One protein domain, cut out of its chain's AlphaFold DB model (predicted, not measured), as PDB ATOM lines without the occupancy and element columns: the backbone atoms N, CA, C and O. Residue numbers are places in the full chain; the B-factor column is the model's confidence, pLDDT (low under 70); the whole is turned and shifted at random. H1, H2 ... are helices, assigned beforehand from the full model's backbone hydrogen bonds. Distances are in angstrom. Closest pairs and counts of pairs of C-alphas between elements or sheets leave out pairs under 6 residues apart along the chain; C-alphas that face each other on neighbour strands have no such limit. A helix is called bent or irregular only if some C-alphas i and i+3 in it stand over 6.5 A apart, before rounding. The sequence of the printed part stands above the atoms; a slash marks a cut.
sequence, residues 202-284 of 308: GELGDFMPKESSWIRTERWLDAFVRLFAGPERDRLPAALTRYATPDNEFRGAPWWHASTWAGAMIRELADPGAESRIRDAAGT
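AT A GLANCE: This is residues 202 to 284 of the 308 residues of an uncharacterized protein of Nonomuraea sp. C10 (UniProt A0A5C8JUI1). The longest helix, H2, stands side by side with H4, the two running the same way with a narrow gap between them, while H3 slants from the end of H2 across to H4 and the short H1 packs on H3. Beyond H4, H5 runs off at nearly a right angle from H4's last turns and makes one end of the longest axis, and the unnamed stretch of residues 244 to 257 makes a wide loop back to the beginning of H4. The printed part has 83 residues with five named helices, H1 to H5 in that order along the chain, and no named strand; the class is all helix. It is compact, with a radius of gyration of the C-alphas of 13.0 A and spans of 38 by 30 by 19 A.

IN THESE COORDINATES: Find C-alpha 214 at (161.364, 117.201, 119.300); from there H2, residues 214 to 228, runs 21.1 A to C-alpha 228 at (159.246, 120.729, 139.956). H4 is residues 258 to 270, 18.6 A long. H3, residues 233 to 243, measures 16.7 A and is irregular: C-alphas 239 and 242 are 7.5 A apart. H1 is residues 202 to 206, 6.4 A. H5, residues 274 to 284, runs 15.4 A and ends at C-alpha 284, (155.289, 88.564, 140.115).

HOW THE PARTS SIT: Begin at H2, which is close to H4 but not clearly touching it; their closest C-alphas, of Thr 217 and Ala 258, are 7.0 A apart, and they run the same way at a shallow tilt of 10 degrees. With residues 220 to 224 alone, H2 only just touches H1, with 3 pairs of C-alphas within 8 A, the closest being Leu 204 and Trp 220 at 6.4 A. With residues 227 to 228 alone, H2 only just touches H3, with 3 such pairs and only at the corner; look at the C-alphas of Leu 227 and Arg 233, the closest, 5.6 A apart. H3 is the hub, touching three helices. Its closest C-alphas to H1 are those of Leu 240 and Gly 205, 5.4 A apart. It touches H4 at a steep tilt of 52 degrees, opposite ways, with the C-alphas of Pro 237 and Ala 270 closest at 5.8 A. H4, with residues 264 to 268 alone, touches H5, about perpendicular at 76 degrees; the closest C-alphas are those of Glu 268 and Ala 274, 5.9 A apart. H5 is apart from H1, H2 and H3. Within H1, H2, H4 and H5 every O i to N i+4 pair is within hydrogen-bond range; in H3 3 of 7 are, beside 5 of 8 O i to N i+3 pairs.

THE WHOLE: The two C-alphas farthest apart are those of Pro 231 and Thr 284, at 39.1 A. The printed part has no cut, and its one long link is the 14 residues between H3 and H4. Read the B-factor column for low confidence: pLDDT is under 70 at residues 247 to 254, 279 and 282 to 284, and the mean of the printed part is 84.1.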
ATOM      1  N   GLY A 202     149.885 125.264 134.307       90.69
ATOM      2  CA  GLY A 202     148.803 125.292 133.313       90.69
ATOM      3  C   GLY A 202     149.326 125.234 131.876       90.69
ATOM      4  O   GLY A 202     148.896 124.382 131.103       90.69
ATOM      5  N   GLU A 203     150.324 126.064 131.552       92.69
ATOM      6  CA  GLU A 203     151.002 126.026 130.248       92.69
ATOM      7  C   GLU A 203     151.618 124.652 129.967       92.69
ATOM      8  O   GLU A 203     151.535 124.160 128.845       92.69
ATOM      9  N   LEU A 204     152.212 124.016 130.980       93.12
ATOM     10  CA  LEU A 204     152.789 122.682 130.851       93.12
ATOM     11  C   LEU A 204     151.727 121.620 130.519       93.12
ATOM     12  O   LEU A 204     151.960 120.773 129.655       93.12
ATOM     13  N   GLY A 205     150.557 121.685 131.163       89.25
ATOM     14  CA  GLY A 205     149.436 120.779 130.904       89.25
ATOM     15  C   GLY A 205     148.859 120.923 129.495       89.25
ATOM     16  O   GLY A 205     148.557 119.925 128.846       89.25
ATOM     17  N   ASP A 206     148.773 122.141 128.969       89.81
ATOM     18  CA  ASP A 206     148.295 122.377 127.599       89.81
ATOM     19  C   ASP A 206     149.369 122.056 126.531       89.81
ATOM     20  O   ASP A 206     149.088 121.988 125.326       89.81
ATOM     21  N   PHE A 207     150.613 121.808 126.959       91.38
ATOM     22  CA  PHE A 207     151.771 121.628 126.087       91.38
ATOM     23  C   PHE A 207     152.390 120.221 126.115       91.38
ATOM     24  O   PHE A 207     153.591 120.079 125.909       91.38
ATOM     25  N   MET A 208     151.585 119.167 126.300       90.81
ATOM     26  CA  MET A 208     152.069 117.771 126.319       90.81
ATOM     27  C   MET A 208     152.968 117.409 125.111       90.81
ATOM     28  O   MET A 208     152.714 117.919 124.006       90.81
ATOM     29  N   PRO A 209     153.988 116.534 125.279       90.94
ATOM     30  CA  PRO A 209     154.906 116.142 124.206       90.94
ATOM     31  C   PRO A 209     154.209 115.549 122.983       90.94
ATOM     32  O   PRO A 209     153.121 114.981 123.077       90.94
ATOM     33  N   LYS A 210     154.850 115.681 121.819       86.12
ATOM     34  CA  LYS A 210     154.330 115.176 120.544       86.12
ATOM     35  C   LYS A 210     155.466 114.607 119.704       86.12
ATOM     36  O   LYS A 210     156.420 115.323 119.423       86.12
ATOM     37  N   GLU A 211     155.303 113.378 119.212       82.88
ATOM     38  CA  GLU A 211     156.314 112.666 118.406       82.88
ATOM     39  C   GLU A 211     156.810 113.460 117.197       82.88
ATOM     40  O   GLU A 211     157.984 113.439 116.848       82.88
ATOM     41  N   SER A 212     155.914 114.220 116.567       87.56
ATOM     42  CA  SER A 212     156.246 115.010 115.384       87.56
ATOM     43  C   SER A 212     157.066 116.273 115.693       87.56
ATOM     44  O   SER A 212     157.282 117.075 114.789       87.56
ATOM     45  N   SER A 213     157.428 116.543 116.954       90.81
ATOM     46  CA  SER A 213     158.131 117.768 117.346       90.81
ATOM     47  C   SER A 213     159.052 117.549 118.547       90.81
ATOM     48  O   SER A 213     158.650 117.697 119.701       90.81
ATOM     49  N   TRP A 214     160.331 117.300 118.267       90.38
ATOM     50  CA  TRP A 214     161.364 117.201 119.300       90.38
ATOM     51  C   TRP A 214     161.483 118.497 120.127       90.38
ATOM     52  O   TRP A 214     161.548 118.431 121.349       90.38
ATOM     53  N   ILE A 215     161.380 119.679 119.495       92.31
ATOM     54  CA  ILE A 215     161.414 120.990 120.181       92.31
ATOM     55  C   ILE A 215     160.307 121.089 121.237       92.31
ATOM     56  O   ILE A 215     160.512 121.649 122.314       92.31
ATOM     57  N   ARG A 216     159.114 120.562 120.940       92.94
ATOM     58  CA  ARG A 216     157.991 120.554 121.882       92.94
ATOM     59  C   ARG A 216     158.282 119.661 123.082       92.94
ATOM     60  O   ARG A 216     158.032 120.083 124.206       92.94
ATOM     61  N   THR A 217     158.820 118.470 122.835       92.88
ATOM     62  CA  THR A 217     159.209 117.519 123.882       92.88
ATOM     63  C   THR A 217     160.285 118.104 124.798       92.88
ATOM     64  O   THR A 217     160.102 118.099 126.010       92.88
ATOM     65  N   GLU A 218     161.338 118.700 124.235       93.94
ATOM     66  CA  GLU A 218     162.408 119.349 125.009       93.94
ATOM     67  C   GLU A 218     161.886 120.513 125.862       93.94
ATOM     68  O   GLU A 218     162.204 120.618 127.045       93.94
ATOM     69  N   ARG A 219     161.011 121.365 125.306       94.38
ATOM     70  CA  ARG A 219     160.398 122.473 126.065       94.38
ATOM     71  C   ARG A 219     159.507 121.987 127.203       94.38
ATOM     72  O   ARG A 219     159.459 122.631 128.247       94.38
ATOM     73  N   TRP A 220     158.789 120.886 126.997       95.12
ATOM     74  CA  TRP A 220     157.971 120.281 128.042       95.12
ATOM     75  C   TRP A 220     158.850 119.706 129.162       95.12
ATOM     76  O   TRP A 220     158.580 119.972 130.329       95.12
ATOM     77  N   LEU A 221     159.932 118.996 128.819       94.50
ATOM     78  CA  LEU A 221     160.878 118.436 129.792       94.50
ATOM     79  C   LEU A 221     161.589 119.526 130.607       94.50
ATOM     80  O   LEU A 221     161.613 119.439 131.835       94.50
ATOM     81  N   ASP A 222     162.108 120.573 129.954       94.62
ATOM     82  CA  ASP A 222     162.739 121.714 130.635       94.62
ATOM     83  C   ASP A 222     161.772 122.366 131.635       94.62
ATOM     84  O   ASP A 222     162.110 122.564 132.804       94.62
ATOM     85  N   ALA A 223     160.537 122.631 131.206       95.00
ATOM     86  CA  ALA A 223     159.525 123.237 132.059       95.00
ATOM     87  C   ALA A 223     159.090 122.322 133.211       95.00
ATOM     88  O   ALA A 223     158.970 122.796 134.340       95.00
ATOM     89  N   PHE A 224     158.903 121.020 132.969       95.19
ATOM     90  CA  PHE A 224     158.582 120.048 134.016       95.19
ATOM     91  C   PHE A 224     159.654 120.047 135.114       95.19
ATOM     92  O   PHE A 224     159.328 120.193 136.291       95.19
ATOM     93  N   VAL A 225     160.935 119.966 134.736       94.81
ATOM     94  CA  VAL A 225     162.061 119.951 135.684       94.81
ATOM     95  C   VAL A 225     162.156 121.266 136.462       94.81
ATOM     96  O   VAL A 225     162.285 121.251 137.688       94.81
ATOM     97  N   ARG A 226     162.055 122.415 135.780       94.50
ATOM     98  CA  ARG A 226     162.137 123.736 136.429       94.50
ATOM     99  C   ARG A 226     160.981 123.997 137.382       94.50
ATOM    100  O   ARG A 226     161.207 124.511 138.472       94.50
ATOM    101  N   LEU A 227     159.756 123.659 136.982       94.62
ATOM    102  CA  LEU A 227     158.575 123.843 137.824       94.62
ATOM    103  C   LEU A 227     158.599 122.903 139.026       94.62
ATOM    104  O   LEU A 227     158.215 123.315 140.116       94.62
ATOM    105  N   PHE A 228     159.099 121.676 138.854       92.44
ATOM    106  CA  PHE A 228     159.246 120.729 139.956       92.44
ATOM    107  C   PHE A 228     160.277 121.196 140.991       92.44
ATOM    108  O   PHE A 228     160.069 121.021 142.189       92.44
ATOM    109  N   ALA A 229     161.371 121.818 140.546       93.00
ATOM    110  CA  ALA A 229     162.388 122.398 141.424       93.00
ATOM    111  C   ALA A 229     162.004 123.782 141.990       93.00
ATOM    112  O   ALA A 229     162.721 124.321 142.834       93.00
ATOM    113  N   GLY A 230     160.915 124.381 141.502       91.00
ATOM    114  CA  GLY A 230     160.506 125.750 141.801       91.00
ATOM    115  C   GLY A 230     159.360 125.865 142.814       91.00
ATOM    116  O   GLY A 230     158.832 124.864 143.298       91.00
ATOM    117  N   PRO A 231     158.920 127.100 143.116       89.56
ATOM    118  CA  PRO A 231     157.858 127.362 144.093       89.56
ATOM    119  C   PRO A 231     156.464 126.895 143.636       89.56
ATOM    120  O   PRO A 231     155.565 126.749 144.454       89.56
ATOM    121  N   GLU A 232     156.273 126.640 142.339       87.44
ATOM    122  CA  GLU A 232     154.997 126.190 141.759       87.44
ATOM    123  C   GLU A 232     154.823 124.658 141.802       87.44
ATOM    124  O   GLU A 232     153.829 124.136 141.289       87.44
ATOM    125  N   ARG A 233     155.773 123.924 142.406       89.62
ATOM    126  CA  ARG A 233     155.792 122.453 142.461       89.62
ATOM    127  C   ARG A 233     154.458 121.861 142.910       89.62
ATOM    128  O   ARG A 233     153.946 120.951 142.260       89.62
ATOM    129  N   ASP A 234     153.877 122.399 143.979       89.38
ATOM    130  CA  ASP A 234     152.664 121.850 144.602       89.38
ATOM    131  C   ASP A 234     151.420 121.967 143.706       89.38
ATOM    132  O   ASP A 234     150.410 121.300 143.929       89.38
ATOM    133  N   ARG A 235     151.486 122.783 142.648       89.81
ATOM    134  CA  ARG A 235     150.395 122.973 141.683       89.81
ATOM    135  C   ARG A 235     150.511 122.073 140.454       89.81
ATOM    136  O   ARG A 235     149.551 121.978 139.687       89.81
ATOM    137  N   LEU A 236     151.646 121.398 140.259       90.56
ATOM    138  CA  LEU A 236     151.854 120.488 139.130       90.56
ATOM    139  C   LEU A 236     150.871 119.304 139.110       90.56
ATOM    140  O   LEU A 236     150.314 119.051 138.039       90.56
ATOM    141  N   PRO A 237     150.575 118.607 140.230       89.56
ATOM    142  CA  PRO A 237     149.640 117.482 140.200       89.56
ATOM    143  C   PRO A 237     148.249 117.893 139.714       89.56
ATOM    144  O   PRO A 237     147.663 117.213 138.874       89.56
ATOM    145  N   ALA A 238     147.745 119.047 140.158       88.69
ATOM    146  CA  ALA A 238     146.437 119.549 139.739       88.69
ATOM    147  C   ALA A 238     146.382 119.858 138.232       88.69
ATOM    148  O   ALA A 238     145.362 119.615 137.590       88.69
ATOM    149  N   ALA A 239     147.478 120.358 137.654       89.69
ATOM    150  CA  ALA A 239     147.544 120.693 136.234       89.69
ATOM    151  C   ALA A 239     147.750 119.469 135.321       89.69
ATOM    152  O   ALA A 239     147.309 119.481 134.169       89.69
ATOM    153  N   LEU A 240     148.411 118.417 135.818       90.75
ATOM    154  CA  LEU A 240     148.901 117.316 134.985       90.75
ATOM    155  C   LEU A 240     148.156 115.989 135.162       90.75
ATOM    156  O   LEU A 240     148.160 115.196 134.227       90.75
ATOM    157  N   THR A 241     147.483 115.742 136.293       84.50
ATOM    158  CA  THR A 241     146.866 114.428 136.609       84.50
ATOM    159  C   THR A 241     145.932 113.904 135.507       84.50
ATOM    160  O   THR A 241     145.870 112.697 135.284       84.50
ATOM    161  N   ARG A 242     145.264 114.784 134.743       84.12
ATOM    162  CA  ARG A 242     144.408 114.399 133.600       84.12
ATOM    163  C   ARG A 242     145.155 113.712 132.442       84.12
ATOM    164  O   ARG A 242     144.511 113.157 131.561       84.12
ATOM    165  N   TYR A 243     146.485 113.769 132.441       83.56
ATOM    166  CA  TYR A 243     147.373 113.170 131.442       83.56
ATOM    167  C   TYR A 243     148.236 112.033 132.006       83.56
ATOM    168  O   TYR A 243     149.156 111.576 131.330       83.56
ATOM    169  N   ALA A 244     147.980 111.594 133.244       79.06
ATOM    170  CA  ALA A 244     148.668 110.442 133.808       79.06
ATOM    171  C   ALA A 244     148.343 109.183 132.991       79.06
ATOM    172  O   ALA A 244     147.186 108.920 132.658       79.06
ATOM    173  N   THR A 245     149.370 108.396 132.680       72.25
ATOM    174  CA  THR A 245     149.208 107.164 131.904       72.25
ATOM    175  C   THR A 245     148.412 106.106 132.696       72.25
ATOM    176  O   THR A 245     148.655 105.943 133.903       72.25
ATOM    177  N   PRO A 246     147.486 105.353 132.062       71.50
ATOM    178  CA  PRO A 246     146.793 104.245 132.715       71.50
ATOM    179  C   PRO A 246     147.727 103.055 132.995       71.50
ATOM    180  O   PRO A 246     148.724 102.837 132.309       71.50
ATOM    181  N   ASP A 247     147.380 102.228 133.984       69.00
ATOM    182  CA  ASP A 247     148.218 101.126 134.492       69.00
ATOM    183  C   ASP A 247     148.640 100.086 133.431       69.00
ATOM    184  O   ASP A 247     149.633  99.377 133.608       69.00
ATOM    185  N   ASN A 248     147.886  99.950 132.338       69.50
ATOM    186  CA  ASN A 248     148.126  98.951 131.296       69.50
ATOM    187  C   ASN A 248     149.312  99.294 130.372       69.50
ATOM    188  O   ASN A 248     149.988  98.371 129.919       69.50
ATOM    189  N   GLU A 249     149.618 100.573 130.133       69.31
ATOM    190  CA  GLU A 249     150.727 100.986 129.252       69.31
ATOM    191  C   GLU A 249     152.111 100.782 129.904       69.31
ATOM    192  O   GLU A 249     153.115 100.606 129.212       69.31
ATOM    193  N   PHE A 250     152.177 100.687 131.237       65.25
ATOM    194  CA  PHE A 250     153.416 100.388 131.971       65.25
ATOM    195  C   PHE A 250     153.867  98.926 131.854       65.25
ATOM    196  O   PHE A 250     155.006  98.599 132.185       65.25
ATOM    197  N   ARG A 251     152.985  98.027 131.399       66.50
ATOM    198  CA  ARG A 251     153.287  96.591 131.261       66.50
ATOM    199  C   ARG A 251     153.981  96.251 129.941       66.50
ATOM    200  O   ARG A 251     154.610  95.201 129.848       66.50
ATOM    201  N   GLY A 252     153.866  97.117 128.935       65.00
ATOM    202  CA  GLY A 252     154.433  96.926 127.603       65.00
ATOM    203  C   GLY A 252     155.711  97.730 127.415       65.00
ATOM    204  O   GLY A 252     155.684  98.790 126.802       65.00
ATOM    205  N   ALA A 253     156.836  97.238 127.935       61.97
ATOM    206  CA  ALA A 253     158.136  97.729 127.489       61.97
ATOM    207  C   ALA A 253     158.481  97.103 126.123       61.97
ATOM    208  O   ALA A 253     158.171  95.926 125.904       61.97
ATOM    209  N   PRO A 254     159.176  97.824 125.228       68.44
ATOM    210  CA  PRO A 254     159.681  99.198 125.371       68.44
ATOM    211  C   PRO A 254     158.654 100.298 125.028       68.44
ATOM    212  O   PRO A 254     157.743 100.091 124.229       68.44
ATOM    213  N   TRP A 255     158.844 101.489 125.608       77.75
ATOM    214  CA  TRP A 255     158.059 102.690 125.299       77.75
ATOM    215  C   TRP A 255     158.673 103.467 124.138       77.75
ATOM    216  O   TRP A 255     159.821 103.906 124.210       77.75
ATOM    217  N   TRP A 256     157.881 103.670 123.089       79.88
ATOM    218  CA  TRP A 256     158.328 104.292 121.839       79.88
ATOM    219  C   TRP A 256     157.909 105.754 121.683       79.88
ATOM    220  O   TRP A 256     158.341 106.400 120.734       79.88
ATOM    221  N   HIS A 257     157.070 106.267 122.586       85.31
ATOM    222  CA  HIS A 257     156.476 107.596 122.474       85.31
ATOM    223  C   HIS A 257     156.855 108.478 123.666       85.31
ATOM    224  O   HIS A 257     156.710 108.079 124.823       85.31
ATOM    225  N   ALA A 258     157.313 109.697 123.389       86.44
ATOM    226  CA  ALA A 258     157.631 110.725 124.375       86.44
ATOM    227  C   ALA A 258     156.432 111.070 125.274       86.44
ATOM    228  O   ALA A 258     156.613 111.391 126.447       86.44
ATOM    229  N   SER A 259     155.200 110.965 124.763       85.50
ATOM    230  CA  SER A 259     153.989 111.141 125.576       85.50
ATOM    231  C   SER A 259     153.822 110.050 126.638       85.50
ATOM    232  O   SER A 259     153.368 110.353 127.739       85.50
ATOM    233  N   THR A 260     154.227 108.808 126.350       85.69
ATOM    234  CA  THR A 260     154.200 107.696 127.315       85.69
ATOM    235  C   THR A 260     155.195 107.942 128.449       85.69
ATOM    236  O   THR A 260     154.851 107.777 129.616       85.69
ATOM    237  N   TRP A 261     156.395 108.437 128.126       86.75
ATOM    238  CA  TRP A 261     157.375 108.867 129.130       86.75
ATOM    239  C   TRP A 261     156.851 110.026 129.990       86.75
ATOM    240  O   TRP A 261     156.967 109.992 131.212       86.75
ATOM    241  N   ALA A 262     156.219 111.025 129.373       89.94
ATOM    242  CA  ALA A 262     155.638 112.153 130.098       89.94
ATOM    243  C   ALA A 262     154.517 111.724 131.052       89.94
ATOM    244  O   ALA A 262     154.503 112.137 132.210       89.94
ATOM    245  N   GLY A 263     153.603 110.866 130.601       88.00
ATOM    246  CA  GLY A 263     152.530 110.354 131.450       88.00
ATOM    247  C   GLY A 263     153.038 109.459 132.589       88.00
ATOM    248  O   GLY A 263     152.462 109.490 133.679       88.00
ATOM    249  N   ALA A 264     154.161 108.756 132.398       86.00
ATOM    250  CA  ALA A 264     154.871 108.056 133.470       86.00
ATOM    251  C   ALA A 264     155.443 109.015 134.523       86.00
ATOM    252  O   ALA A 264     155.199 108.834 135.716       86.00
ATOM    253  N   MET A 265     156.119 110.083 134.093       89.00
ATOM    254  CA  MET A 265     156.644 111.118 134.993       89.00
ATOM    255  C   MET A 265     155.530 111.825 135.778       89.00
ATOM    256  O   MET A 265     155.676 112.081 136.971       89.00
ATOM    257  N   ILE A 266     154.398 112.117 135.129       89.94
ATOM    258  CA  ILE A 266     153.217 112.716 135.770       89.94
ATOM    259  C   ILE A 266     152.633 111.781 136.829       89.94
ATOM    260  O   ILE A 266     152.232 112.229 137.903       89.94
ATOM    261  N   ARG A 267     152.569 110.483 136.534       85.75
ATOM    262  CA  ARG A 267     152.064 109.500 137.486       85.75
ATOM    263  C   ARG A 267     152.975 109.381 138.701       85.75
ATOM    264  O   ARG A 267     152.477 109.415 139.817       85.75
ATOM    265  N   GLU A 268     154.283 109.295 138.486       86.88
ATOM    266  CA  GLU A 268     155.272 109.232 139.566       86.88
ATOM    267  C   GLU A 268     155.262 110.504 140.431       86.88
ATOM    268  O   GLU A 268     155.475 110.450 141.639       86.88
ATOM    269  N   LEU A 269     154.941 111.654 139.831       87.88
ATOM    270  CA  LEU A 269     154.713 112.900 140.560       87.88
ATOM    271  C   LEU A 269     153.471 112.835 141.470       87.88
ATOM    272  O   LEU A 269     153.498 113.394 142.566       87.88
ATOM    273  N   ALA A 270     152.383 112.213 141.010       85.00
ATOM    274  CA  ALA A 270     151.122 112.129 141.746       85.00
ATOM    275  C   ALA A 270     151.110 111.013 142.807       85.00
ATOM    276  O   ALA A 270     150.523 111.184 143.873       85.00
ATOM    277  N   ASP A 271     151.752 109.882 142.516       85.69
ATOM    278  CA  ASP A 271     151.846 108.705 143.379       85.69
ATOM    279  C   ASP A 271     153.275 108.132 143.305       85.69
ATOM    280  O   ASP A 271     153.550 107.258 142.476       85.69
ATOM    281  N   PRO A 272     154.213 108.632 144.132       86.50
ATOM    282  CA  PRO A 272     155.595 108.165 144.121       86.50
ATOM    283  C   PRO A 272     155.709 106.643 144.305       86.50
ATOM    284  O   PRO A 272     155.032 106.022 145.131       86.50
ATOM    285  N   GLY A 273     156.579 106.012 143.524       81.88
ATOM    286  CA  GLY A 273     156.754 104.565 143.466       81.88
ATOM    287  C   GLY A 273     155.588 103.823 142.808       81.88
ATOM    288  O   GLY A 273     155.427 102.621 143.039       81.88
ATOM    289  N   ALA A 274     154.725 104.495 142.043       79.88
ATOM    290  CA  ALA A 274     153.644 103.825 141.321       79.88
ATOM    291  C   ALA A 274     154.188 102.924 140.206       79.88
ATOM    292  O   ALA A 274     153.704 101.806 140.022       79.88
ATOM    293  N   GLU A 275     155.219 103.375 139.485       73.12
ATOM    294  CA  GLU A 275     155.807 102.590 138.398       73.12
ATOM    295  C   GLU A 275     156.472 101.305 138.916       73.12
ATOM    296  O   GLU A 275     156.241 100.223 138.364       73.12
ATOM    297  N   SER A 276     157.261 101.397 139.992       75.94
ATOM    298  CA  SER A 276     157.945 100.240 140.585       75.94
ATOM    299  C   SER A 276     156.946  99.190 141.068       75.94
ATOM    300  O   SER A 276     157.076  98.022 140.710       75.94
ATOM    301  N   ARG A 277     155.875  99.607 141.757       82.06
ATOM    302  CA  ARG A 277     154.793  98.709 142.198       82.06
ATOM    303  C   ARG A 277     154.105  97.992 141.036       82.06
ATOM    304  O   ARG A 277     153.817  96.799 141.142       82.06
ATOM    305  N   ILE A 278     153.851  98.678 139.918       74.00
ATOM    306  CA  ILE A 278     153.226  98.064 138.733       74.00
ATOM    307  C   ILE A 278     154.181  97.067 138.065       74.00
ATOM    308  O   ILE A 278     153.756  95.967 137.694       74.00
ATOM    309  N   ARG A 279     155.469  97.409 137.941       68.44
ATOM    310  CA  ARG A 279     156.493  96.503 137.400       68.44
ATOM    311  C   ARG A 279     156.694  95.275 138.286       68.44
ATOM    312  O   ARG A 279     156.762  94.166 137.760       68.44
ATOM    313  N   ASP A 280     156.704  95.440 139.605       75.62
ATOM    314  CA  ASP A 280     156.817  94.335 140.560       75.62
ATOM    315  C   ASP A 280     155.589  93.420 140.505       75.62
ATOM    316  O   ASP A 280     155.725  92.194 140.446       75.62
ATOM    317  N   ALA A 281     154.381  93.986 140.421       70.50
ATOM    318  CA  ALA A 281     153.151  93.220 140.219       70.50
ATOM    319  C   ALA A 281     153.148  92.460 138.876       70.50
ATOM    320  O   ALA A 281     152.704  91.310 138.808       70.50
ATOM    321  N   ALA A 282     153.676  93.058 137.804       64.62
ATOM    322  CA  ALA A 282     153.816  92.403 136.502       64.62
ATOM    323  C   ALA A 282     154.885  91.289 136.515       64.62
ATOM    324  O   ALA A 282     154.643  90.200 135.996       64.62
ATOM    325  N   GLY A 283     156.029  91.510 137.169       57.97
ATOM    326  CA  GLY A 283     157.102  90.523 137.330       57.97
ATOM    327  C   GLY A 283     156.758  89.376 138.289       57.97
ATOM    328  O   GLY A 283     157.288  88.271 138.158       57.97
ATOM    329  N   THR A 284     155.843  89.605 139.233       52.72
ATOM    330  CA  THR A 284     155.289  88.564 140.115       52.72
ATOM    331  C   THR A 284     154.298  87.681 139.353       52.72
ATOM    332  O   THR A 284     154.346  86.462 139.486       52.72
TER     333      THR A 284